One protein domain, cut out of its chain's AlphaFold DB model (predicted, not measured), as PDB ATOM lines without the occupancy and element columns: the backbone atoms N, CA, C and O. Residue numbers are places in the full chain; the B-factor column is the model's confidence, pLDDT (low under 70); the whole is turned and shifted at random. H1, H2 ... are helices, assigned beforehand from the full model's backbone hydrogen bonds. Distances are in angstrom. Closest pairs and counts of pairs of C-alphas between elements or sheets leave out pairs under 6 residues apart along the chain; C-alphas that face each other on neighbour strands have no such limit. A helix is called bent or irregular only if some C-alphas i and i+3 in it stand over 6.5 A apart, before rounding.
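This is residues 369 to 440 of the 444 residues of the protein "Protein CURVATURE THYLAKOID 1A, chloroplastic" of Capsicum annuum (UniProt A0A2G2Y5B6). Three helices follow one another end to end as an open, wide U: H2 makes the base, and H1 and H3 are two arms that rise from its opposite ends and stay well separated, with the space between them empty. There is no core, and the helices meet only near the two corners. The printed part has 72 residues with three named helices, H1, H2 and H3 in that order, and no named strand; the class is all helix. The whole is extended, with a radius of gyration of the C-alphas of 20.0 A, and flat, spanning 52 by 37 by 19 A.

The longest helix, H1, residues 369 to 393, is close to but not clearly touching H2, residues 398 to 419. Their closest C-alphas, those of Ile 392 and Phe 398, are 6.4 A apart, and their lines are about perpendicular at 82 degrees. H2 and H3, residues 421 to 439, touch only at the corner by their link, through residues 416 to 418 of H2 and 423 to 427 of H3 alone; the closest C-alphas, those of Tyr 417 and Asn 423, are 5.1 A apart. They run opposite ways at a steep tilt of 68 degrees, only just short of about perpendicular. H1 and H3 are apart. Every O i to N i+4 pair is within hydrogen-bond range in H1 and H3, and 17 of 18 are in H2.

H1 begins at C-alpha 369 (-32.049, -8.538, -73.855) and is 35.3 A long from first to last C-alpha. H2, 29.6 A long, begins at C-alpha 398 (-1.979, 4.132, -52.049); it is neither bent nor irregular, but only just: C-alphas 416 and 419 are 6.4 A apart. H3, 26.7 A long, ends at C-alpha 439 (-31.070, 0.233, -32.173).

The two C-alphas farthest apart, those of Ser 369 and Lys 421, are 55.1 A apart. Residues 369 to 413 and 429 to 440 stand free. The printed part has no cut, and both links are tight. Mean pLDDT of the printed part is 82.2, with residues 369 to 370, 393 to 396 and 421 to 423 under 70.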
ATOM      1  N   SER A 369     -32.460  -9.925 -73.548       64.81
ATOM      2  CA  SER A 369     -32.049  -8.538 -73.855       64.81
ATOM      3  C   SER A 369     -31.835  -7.696 -72.584       64.81
ATOM      4  O   SER A 369     -30.826  -7.002 -72.451       64.81
ATOM      5  N   SER A 370     -32.728  -7.827 -71.598       68.50
ATOM      6  CA  SER A 370     -32.615  -7.134 -70.305       68.50
ATOM      7  C   SER A 370     -31.547  -7.753 -69.397       68.50
ATOM      8  O   SER A 370     -30.869  -7.032 -68.665       68.50
ATOM      9  N   LEU A 371     -31.355  -9.076 -69.461       71.12
ATOM     10  CA  LEU A 371     -30.341  -9.798 -68.680       71.12
ATOM     11  C   LEU A 371     -28.921  -9.613 -69.236       71.12
ATOM     12  O   LEU A 371     -27.973  -9.611 -68.460       71.12
ATOM     13  N   ILE A 372     -28.767  -9.402 -70.543       77.31
ATOM     14  CA  ILE A 372     -27.510  -9.042 -71.210       77.31
ATOM     15  C   ILE A 372     -27.178  -7.575 -70.934       77.31
ATOM     16  O   ILE A 372     -26.016  -7.264 -70.699       77.31
ATOM     17  N   LEU A 373     -28.168  -6.673 -70.885       80.50
ATOM     18  CA  LEU A 373     -27.922  -5.285 -70.489       80.50
ATOM     19  C   LEU A 373     -27.515  -5.194 -69.008       80.50
ATOM     20  O   LEU A 373     -26.468  -4.636 -68.688       80.50
ATOM     21  N   PHE A 374     -28.291  -5.800 -68.103       78.50
ATOM     22  CA  PHE A 374     -27.984  -5.819 -66.669       78.50
ATOM     23  C   PHE A 374     -26.711  -6.620 -66.358       78.50
ATOM     24  O   PHE A 374     -25.868  -6.167 -65.587       78.50
ATOM     25  N   GLY A 375     -26.532  -7.780 -66.992       86.12
ATOM     26  CA  GLY A 375     -25.333  -8.610 -66.886       86.12
ATOM     27  C   GLY A 375     -24.100  -7.936 -67.482       86.12
ATOM     28  O   GLY A 375     -23.033  -7.997 -66.885       86.12
ATOM     29  N   GLY A 376     -24.241  -7.213 -68.593       86.88
ATOM     30  CA  GLY A 376     -23.187  -6.391 -69.186       86.88
ATOM     31  C   GLY A 376     -22.780  -5.232 -68.278       86.88
ATOM     32  O   GLY A 376     -21.588  -5.006 -68.085       86.88
ATOM     33  N   VAL A 377     -23.737  -4.554 -67.636       86.62
ATOM     34  CA  VAL A 377     -23.458  -3.547 -66.593       86.62
ATOM     35  C   VAL A 377     -22.787  -4.187 -65.370       86.62
ATOM     36  O   VAL A 377     -21.814  -3.642 -64.859       86.62
ATOM     37  N   ALA A 378     -23.231  -5.365 -64.926       87.88
ATOM     38  CA  ALA A 378     -22.620  -6.075 -63.803       87.88
ATOM     39  C   ALA A 378     -21.183  -6.539 -64.111       87.88
ATOM     40  O   ALA A 378     -20.293  -6.351 -63.285       87.88
ATOM     41  N   VAL A 379     -20.931  -7.090 -65.301       88.81
ATOM     42  CA  VAL A 379     -19.602  -7.536 -65.755       88.81
ATOM     43  C   VAL A 379     -18.679  -6.348 -66.013       88.81
ATOM     44  O   VAL A 379     -17.529  -6.390 -65.588       88.81
ATOM     45  N   THR A 380     -19.154  -5.261 -66.628       85.56
ATOM     46  CA  THR A 380     -18.331  -4.050 -66.810       85.56
ATOM     47  C   THR A 380     -18.037  -3.352 -65.486       85.56
ATOM     48  O   THR A 380     -16.906  -2.919 -65.297       85.56
ATOM     49  N   ALA A 381     -18.968  -3.315 -64.526       90.69
ATOM     50  CA  ALA A 381     -18.707  -2.822 -63.171       90.69
ATOM     51  C   ALA A 381     -17.740  -3.728 -62.388       90.69
ATOM     52  O   ALA A 381     -16.871  -3.228 -61.669       90.69
ATOM     53  N   LEU A 382     -17.840  -5.052 -62.544       88.19
ATOM     54  CA  LEU A 382     -16.912  -6.016 -61.945       88.19
ATOM     55  C   LEU A 382     -15.514  -5.919 -62.579       88.19
ATOM     56  O   LEU A 382     -14.510  -5.997 -61.874       88.19
ATOM     57  N   TRP A 383     -15.432  -5.654 -63.885       89.44
ATOM     58  CA  TRP A 383     -14.178  -5.393 -64.592       89.44
ATOM     59  C   TRP A 383     -13.570  -4.038 -64.204       89.44
ATOM     60  O   TRP A 383     -12.380  -3.981 -63.910       89.44
ATOM     61  N   LEU A 384     -14.370  -2.969 -64.098       88.94
ATOM     62  CA  LEU A 384     -13.913  -1.660 -63.611       88.94
ATOM     63  C   LEU A 384     -13.398  -1.749 -62.173       88.94
ATOM     64  O   LEU A 384     -12.315  -1.253 -61.888       88.94
ATOM     65  N   THR A 385     -14.135  -2.401 -61.271       87.94
ATOM     66  CA  THR A 385     -13.693  -2.568 -59.876       87.94
ATOM     67  C   THR A 385     -12.454  -3.454 -59.777       87.94
ATOM     68  O   THR A 385     -11.548  -3.107 -59.029       87.94
ATOM     69  N   THR A 386     -12.340  -4.516 -60.583       82.69
ATOM     70  CA  THR A 386     -11.113  -5.334 -60.678       82.69
ATOM     71  C   THR A 386      -9.929  -4.529 -61.225       82.69
ATOM     72  O   THR A 386      -8.830  -4.617 -60.685       82.69
ATOM     73  N   SER A 387     -10.146  -3.699 -62.249       84.50
ATOM     74  CA  SER A 387      -9.130  -2.819 -62.844       84.50
ATOM     75  C   SER A 387      -8.652  -1.752 -61.853       84.50
ATOM     76  O   SER A 387      -7.452  -1.594 -61.641       84.50
ATOM     77  N   ILE A 388      -9.583  -1.093 -61.154       83.44
ATOM     78  CA  ILE A 388      -9.292  -0.133 -60.082       83.44
ATOM     79  C   ILE A 388      -8.535  -0.814 -58.935       83.44
ATOM     80  O   ILE A 388      -7.551  -0.263 -58.452       83.44
ATOM     81  N   LEU A 389      -8.947  -2.012 -58.509       80.00
ATOM     82  CA  LEU A 389      -8.307  -2.719 -57.397       80.00
ATOM     83  C   LEU A 389      -6.904  -3.226 -57.771       80.00
ATOM     84  O   LEU A 389      -5.980  -3.088 -56.976       80.00
ATOM     85  N   GLY A 390      -6.717  -3.723 -58.997       74.88
ATOM     86  CA  GLY A 390      -5.406  -4.094 -59.537       74.88
ATOM     87  C   GLY A 390      -4.477  -2.893 -59.742       74.88
ATOM     88  O   GLY A 390      -3.279  -2.992 -59.483       74.88
ATOM     89  N   ALA A 391      -5.015  -1.734 -60.137       76.81
ATOM     90  CA  ALA A 391      -4.263  -0.482 -60.181       76.81
ATOM     91  C   ALA A 391      -3.870  -0.010 -58.771       76.81
ATOM     92  O   ALA A 391      -2.730   0.389 -58.567       76.81
ATOM     93  N   ILE A 392      -4.770  -0.114 -57.788       71.06
ATOM     94  CA  ILE A 392      -4.498   0.198 -56.375       71.06
ATOM     95  C   ILE A 392      -3.370  -0.680 -55.815       71.06
ATOM     96  O   ILE A 392      -2.434  -0.145 -55.224       71.06
ATOM     97  N   ASP A 393      -3.421  -1.993 -56.045       69.00
ATOM     98  CA  ASP A 393      -2.384  -2.945 -55.612       69.00
ATOM     99  C   ASP A 393      -1.040  -2.702 -56.335       69.00
ATOM    100  O   ASP A 393       0.035  -2.885 -55.767       69.00
ATOM    101  N   SER A 394      -1.090  -2.165 -57.562       69.62
ATOM    102  CA  SER A 394       0.091  -1.722 -58.323       69.62
ATOM    103  C   SER A 394       0.651  -0.353 -57.896       69.62
ATOM    104  O   SER A 394       1.706   0.046 -58.392       69.62
ATOM    105  N   ILE A 395      -0.018   0.395 -57.006       68.94
ATOM    106  CA  ILE A 395       0.414   1.732 -56.561       68.94
ATOM    107  C   ILE A 395       0.939   1.646 -55.112       68.94
ATOM    108  O   ILE A 395       0.173   1.812 -54.159       68.94
ATOM    109  N   PRO A 396       2.269   1.516 -54.892       68.19
ATOM    110  CA  PRO A 396       2.869   1.440 -53.550       68.19
ATOM    111  C   PRO A 396       2.753   2.742 -52.728       68.19
ATOM    112  O   PRO A 396       3.257   2.835 -51.609       68.19
ATOM    113  N   LEU A 397       2.088   3.764 -53.274       70.56
ATOM    114  CA  LEU A 397       1.750   5.017 -52.602       70.56
ATOM    115  C   LEU A 397       0.312   5.040 -52.055       70.56
ATOM    116  O   LEU A 397       0.007   5.908 -51.240       70.56
ATOM    117  N   PHE A 398      -0.564   4.106 -52.440       79.94
ATOM    118  CA  PHE A 398      -1.979   4.132 -52.049       79.94
ATOM    119  C   PHE A 398      -2.206   4.096 -50.523       79.94
ATOM    120  O   PHE A 398      -3.025   4.883 -50.048       79.94
ATOM    121  N   PRO A 399      -1.442   3.326 -49.712       81.38
ATOM    122  CA  PRO A 399      -1.545   3.399 -48.252       81.38
ATOM    123  C   PRO A 399      -1.234   4.797 -47.695       81.38
ATOM    124  O   PRO A 399      -1.950   5.283 -46.826       81.38
ATOM    125  N   LYS A 400      -0.218   5.481 -48.247       80.31
ATOM    126  CA  LYS A 400       0.168   6.846 -47.847       80.31
ATOM    127  C   LYS A 400      -0.845   7.894 -48.312       80.31
ATOM    128  O   LYS A 400      -1.086   8.869 -47.611       80.31
ATOM    129  N   LEU A 401      -1.466   7.689 -49.475       86.94
ATOM    130  CA  LEU A 401      -2.553   8.543 -49.954       86.94
ATOM    131  C   LEU A 401      -3.798   8.396 -49.070       86.94
ATOM    132  O   LEU A 401      -4.370   9.409 -48.681       86.94
ATOM    133  N   LEU A 402      -4.178   7.175 -48.677       89.06
ATOM    134  CA  LEU A 402      -5.263   6.957 -47.713       89.06
ATOM    135  C   LEU A 402      -4.937   7.511 -46.319       89.06
ATOM    136  O   LEU A 402      -5.833   8.032 -45.661       89.06
ATOM    137  N   GLU A 403      -3.679   7.454 -45.878       89.31
ATOM    138  CA  GLU A 403      -3.229   8.087 -44.634       89.31
ATOM    139  C   GLU A 403      -3.382   9.618 -44.695       89.31
ATOM    140  O   GLU A 403      -4.033  10.207 -43.833       89.31
ATOM    141  N   VAL A 404      -2.876  10.267 -45.750       94.81
ATOM    142  CA  VAL A 404      -2.985  11.727 -45.939       94.81
ATOM    143  C   VAL A 404      -4.437  12.174 -46.131       94.81
ATOM    144  O   VAL A 404      -4.848  13.170 -45.534       94.81
ATOM    145  N   VAL A 405      -5.247  11.439 -46.900       93.94
ATOM    146  CA  VAL A 405      -6.685  11.718 -47.072       93.94
ATOM    147  C   VAL A 405      -7.447  11.481 -45.766       93.94
ATOM    148  O   VAL A 405      -8.299  12.291 -45.408       93.94
ATOM    149  N   GLY A 406      -7.118  10.430 -45.013       94.44
ATOM    150  CA  GLY A 406      -7.708  10.135 -43.709       94.44
ATOM    151  C   GLY A 406      -7.395  11.212 -42.668       94.44
ATOM    152  O   GLY A 406      -8.300  11.669 -41.969       94.44
ATOM    153  N   LEU A 407      -6.145  11.678 -42.606       95.25
ATOM    154  CA  LEU A 407      -5.726  12.796 -41.757       95.25
ATOM    155  C   LEU A 407      -6.377  14.112 -42.200       95.25
ATOM    156  O   LEU A 407      -6.962  14.807 -41.371       95.25
ATOM    157  N   GLY A 408      -6.351  14.428 -43.496       96.50
ATOM    158  CA  GLY A 408      -6.967  15.630 -44.062       96.50
ATOM    159  C   GLY A 408      -8.473  15.690 -43.807       96.50
ATOM    160  O   GLY A 408      -8.976  16.704 -43.319       96.50
ATOM    161  N   TYR A 409      -9.188  14.586 -44.036       94.75
ATOM    162  CA  TYR A 409     -10.612  14.476 -43.722       94.75
ATOM    163  C   TYR A 409     -10.871  14.529 -42.213       94.75
ATOM    164  O   TYR A 409     -11.822  15.180 -41.792       94.75
ATOM    165  N   SER A 410     -10.015  13.934 -41.376       94.06
ATOM    166  CA  SER A 410     -10.147  14.005 -39.911       94.06
ATOM    167  C   SER A 410      -9.950  15.424 -39.372       94.06
ATOM    168  O   SER A 410     -10.715  15.858 -38.506       94.06
ATOM    169  N   LEU A 411      -8.977  16.177 -39.898       94.38
ATOM    170  CA  LEU A 411      -8.770  17.590 -39.562       94.38
ATOM    171  C   LEU A 411      -9.927  18.455 -40.076       94.38
ATOM    172  O   LEU A 411     -10.483  19.232 -39.301       94.38
ATOM    173  N   TRP A 412     -10.336  18.288 -41.337       90.38
ATOM    174  CA  TRP A 412     -11.467  19.013 -41.923       90.38
ATOM    175  C   TRP A 412     -12.770  18.740 -41.167       90.38
ATOM    176  O   TRP A 412     -13.465  19.678 -40.784       90.38
ATOM    177  N   PHE A 413     -13.076  17.475 -40.875       89.62
ATOM    178  CA  PHE A 413     -14.258  17.078 -40.115       89.62
ATOM    179  C   PHE A 413     -14.213  17.639 -38.687       89.62
ATOM    180  O   PHE A 413     -15.200  18.196 -38.203       89.62
ATOM    181  N   SER A 414     -13.056  17.581 -38.022       89.31
ATOM    182  CA  SER A 414     -12.894  18.156 -36.682       89.31
ATOM    183  C   SER A 414     -13.074  19.677 -36.685       89.31
ATOM    184  O   SER A 414     -13.802  20.210 -35.847       89.31
ATOM    185  N   ALA A 415     -12.505  20.383 -37.663       85.19
ATOM    186  CA  ALA A 415     -12.708  21.818 -37.839       85.19
ATOM    187  C   ALA A 415     -14.174  22.162 -38.154       85.19
ATOM    188  O   ALA A 415     -14.747  23.064 -37.545       85.19
ATOM    189  N   ARG A 416     -14.812  21.420 -39.066       85.19
ATOM    190  CA  ARG A 416     -16.147  21.723 -39.599       85.19
ATOM    191  C   ARG A 416     -17.295  21.318 -38.670       85.19
ATOM    192  O   ARG A 416     -18.302  22.027 -38.657       85.19
ATOM    193  N   TYR A 417     -17.151  20.226 -37.911       82.06
ATOM    194  CA  TYR A 417     -18.209  19.630 -37.078       82.06
ATOM    195  C   TYR A 417     -17.896  19.627 -35.571       82.06
ATOM    196  O   TYR A 417     -18.828  19.712 -34.775       82.06
ATOM    197  N   LEU A 418     -16.621  19.566 -35.151       79.62
ATOM    198  CA  LEU A 418     -16.242  19.516 -33.725       79.62
ATOM    199  C   LEU A 418     -15.742  20.850 -33.145       79.62
ATOM    200  O   LEU A 418     -15.704  20.971 -31.920       79.62
ATOM    201  N   LEU A 419     -15.389  21.852 -33.955       74.12
ATOM    202  CA  LEU A 419     -14.991  23.182 -33.463       74.12
ATOM    203  C   LEU A 419     -16.142  24.204 -33.455       74.12
ATOM    204  O   LEU A 419     -16.230  25.012 -32.531       74.12
ATOM    205  N   PHE A 420     -17.077  24.136 -34.407       74.12
ATOM    206  CA  PHE A 420     -18.254  25.015 -34.425       74.12
ATOM    207  C   PHE A 420     -19.386  24.482 -33.539       74.12
ATOM    208  O   PHE A 420     -19.902  23.388 -33.766       74.12
ATOM    209  N   LYS A 421     -19.817  25.284 -32.554       66.25
ATOM    210  CA  LYS A 421     -20.811  24.885 -31.541       66.25
ATOM    211  C   LYS A 421     -22.130  24.386 -32.146       66.25
ATOM    212  O   LYS A 421     -22.503  23.250 -31.886       66.25
ATOM    213  N   SER A 422     -22.776  25.181 -33.005       67.00
ATOM    214  CA  SER A 422     -24.038  24.806 -33.668       67.00
ATOM    215  C   SER A 422     -23.927  23.473 -34.417       67.00
ATOM    216  O   SER A 422     -24.845  22.661 -34.426       67.00
ATOM    217  N   ASN A 423     -22.750  23.222 -34.992       68.56
ATOM    218  CA  ASN A 423     -22.465  22.039 -35.786       68.56
ATOM    219  C   ASN A 423     -22.231  20.777 -34.936       68.56
ATOM    220  O   ASN A 423     -22.482  19.678 -35.430       68.56
ATOM    221  N   ARG A 424     -21.815  20.920 -33.665       74.38
ATOM    222  CA  ARG A 424     -21.831  19.819 -32.686       74.38
ATOM    223  C   ARG A 424     -23.251  19.431 -32.314       74.38
ATOM    224  O   ARG A 424     -23.546  18.242 -32.278       74.38
ATOM    225  N   ASP A 425     -24.100  20.417 -32.039       77.06
ATOM    226  CA  ASP A 425     -25.469  20.183 -31.576       77.06
ATOM    227  C   ASP A 425     -26.300  19.501 -32.689       77.06
ATOM    228  O   ASP A 425     -26.966  18.494 -32.444       77.06
ATOM    229  N   GLU A 426     -26.148  19.939 -33.947       75.75
ATOM    230  CA  GLU A 426     -26.700  19.248 -35.123       75.75
ATOM    231  C   GLU A 426     -26.126  17.839 -35.343       75.75
ATOM    232  O   GLU A 426     -26.866  16.916 -35.693       75.75
ATOM    233  N   PHE A 427     -24.811  17.650 -35.176       78.81
ATOM    234  CA  PHE A 427     -24.185  16.339 -35.362       78.81
ATOM    235  C   PHE A 427     -24.626  15.349 -34.278       78.81
ATOM    236  O   PHE A 427     -24.965  14.211 -34.597       78.81
ATOM    237  N   ALA A 428     -24.710  15.787 -33.020       79.75
ATOM    238  CA  ALA A 428     -25.240  14.992 -31.918       79.75
ATOM    239  C   ALA A 428     -26.703  14.591 -32.166       79.75
ATOM    240  O   ALA A 428     -27.039  13.419 -32.009       79.75
ATOM    241  N   ALA A 429     -27.547  15.514 -32.641       84.12
ATOM    242  CA  ALA A 429     -28.933  15.212 -33.004       84.12
ATOM    243  C   ALA A 429     -29.037  14.183 -34.149       84.12
ATOM    244  O   ALA A 429     -29.845  13.258 -34.067       84.12
ATOM    245  N   LYS A 430     -28.191  14.288 -35.186       84.75
ATOM    246  CA  LYS A 430     -28.134  13.315 -36.296       84.75
ATOM    247  C   LYS A 430     -27.637  11.939 -35.841       84.75
ATOM    248  O   LYS A 430     -28.241  10.931 -36.197       84.75
ATOM    249  N   VAL A 431     -26.596  11.892 -35.006       86.50
ATOM    250  CA  VAL A 431     -26.103  10.646 -34.398       86.50
ATOM    251  C   VAL A 431     -27.161  10.026 -33.485       86.50
ATOM    252  O   VAL A 431     -27.350   8.816 -33.529       86.50
ATOM    253  N   GLU A 432     -27.903  10.817 -32.706       84.06
ATOM    254  CA  GLU A 432     -29.035  10.315 -31.922       84.06
ATOM    255  C   GLU A 432     -30.185   9.789 -32.786       84.06
ATOM    256  O   GLU A 432     -30.793   8.791 -32.404       84.06
ATOM    257  N   GLY A 433     -30.480  10.426 -33.923       86.88
ATOM    258  CA  GLY A 433     -31.466   9.949 -34.896       86.88
ATOM    259  C   GLY A 433     -31.103   8.560 -35.416       86.88
ATOM    260  O   GLY A 433     -31.821   7.600 -35.144       86.88
ATOM    261  N   ILE A 434     -29.923   8.431 -36.029       87.94
ATOM    262  CA  ILE A 434     -29.395   7.154 -36.544       87.94
ATOM    263  C   ILE A 434     -29.305   6.105 -35.421       87.94
ATOM    264  O   ILE A 434     -29.629   4.937 -35.616       87.94
ATOM    265  N   LYS A 435     -28.917   6.508 -34.204       85.19
ATOM    266  CA  LYS A 435     -28.863   5.619 -33.035       85.19
ATOM    267  C   LYS A 435     -30.249   5.109 -32.613       85.19
ATOM    268  O   LYS A 435     -30.332   3.970 -32.167       85.19
ATOM    269  N   LYS A 436     -31.308   5.920 -32.711       87.75
ATOM    270  CA  LYS A 436     -32.702   5.512 -32.425       87.75
ATOM    271  C   LYS A 436     -33.263   4.629 -33.542       87.75
ATOM    272  O   LYS A 436     -33.960   3.667 -33.254       87.75
ATOM    273  N   GLU A 437     -32.903   4.915 -34.788       85.88
ATOM    274  CA  GLU A 437     -33.306   4.151 -35.973       85.88
ATOM    275  C   GLU A 437     -32.672   2.745 -36.007       85.88
ATOM    276  O   GLU A 437     -33.372   1.753 -36.184       85.88
ATOM    277  N   VAL A 438     -31.363   2.634 -35.747       85.25
ATOM    278  CA  VAL A 438     -30.608   1.368 -35.857       85.25
ATOM    279  C   VAL A 438     -30.725   0.466 -34.619       85.25
ATOM    280  O   VAL A 438     -30.639  -0.754 -34.745       85.25
ATOM    281  N   LEU A 439     -30.912   1.023 -33.414       80.94
ATOM    282  CA  LEU A 439     -31.070   0.233 -32.173       80.94
ATOM    283  C   LEU A 439     -32.533   0.091 -31.718       80.94
ATOM    284  O   LEU A 439     -32.786  -0.594 -30.726       80.94
ATOM    285  N   GLY A 440     -33.466   0.733 -32.425       70.25
ATOM    286  CA  GLY A 440     -34.861   0.886 -32.024       70.25
ATOM    287  C   GLY A 440     -35.058   1.888 -30.881       70.25
ATOM    288  O   GLY A 440     -34.141   2.197 -30.105       70.25
TER     289      GLY A 440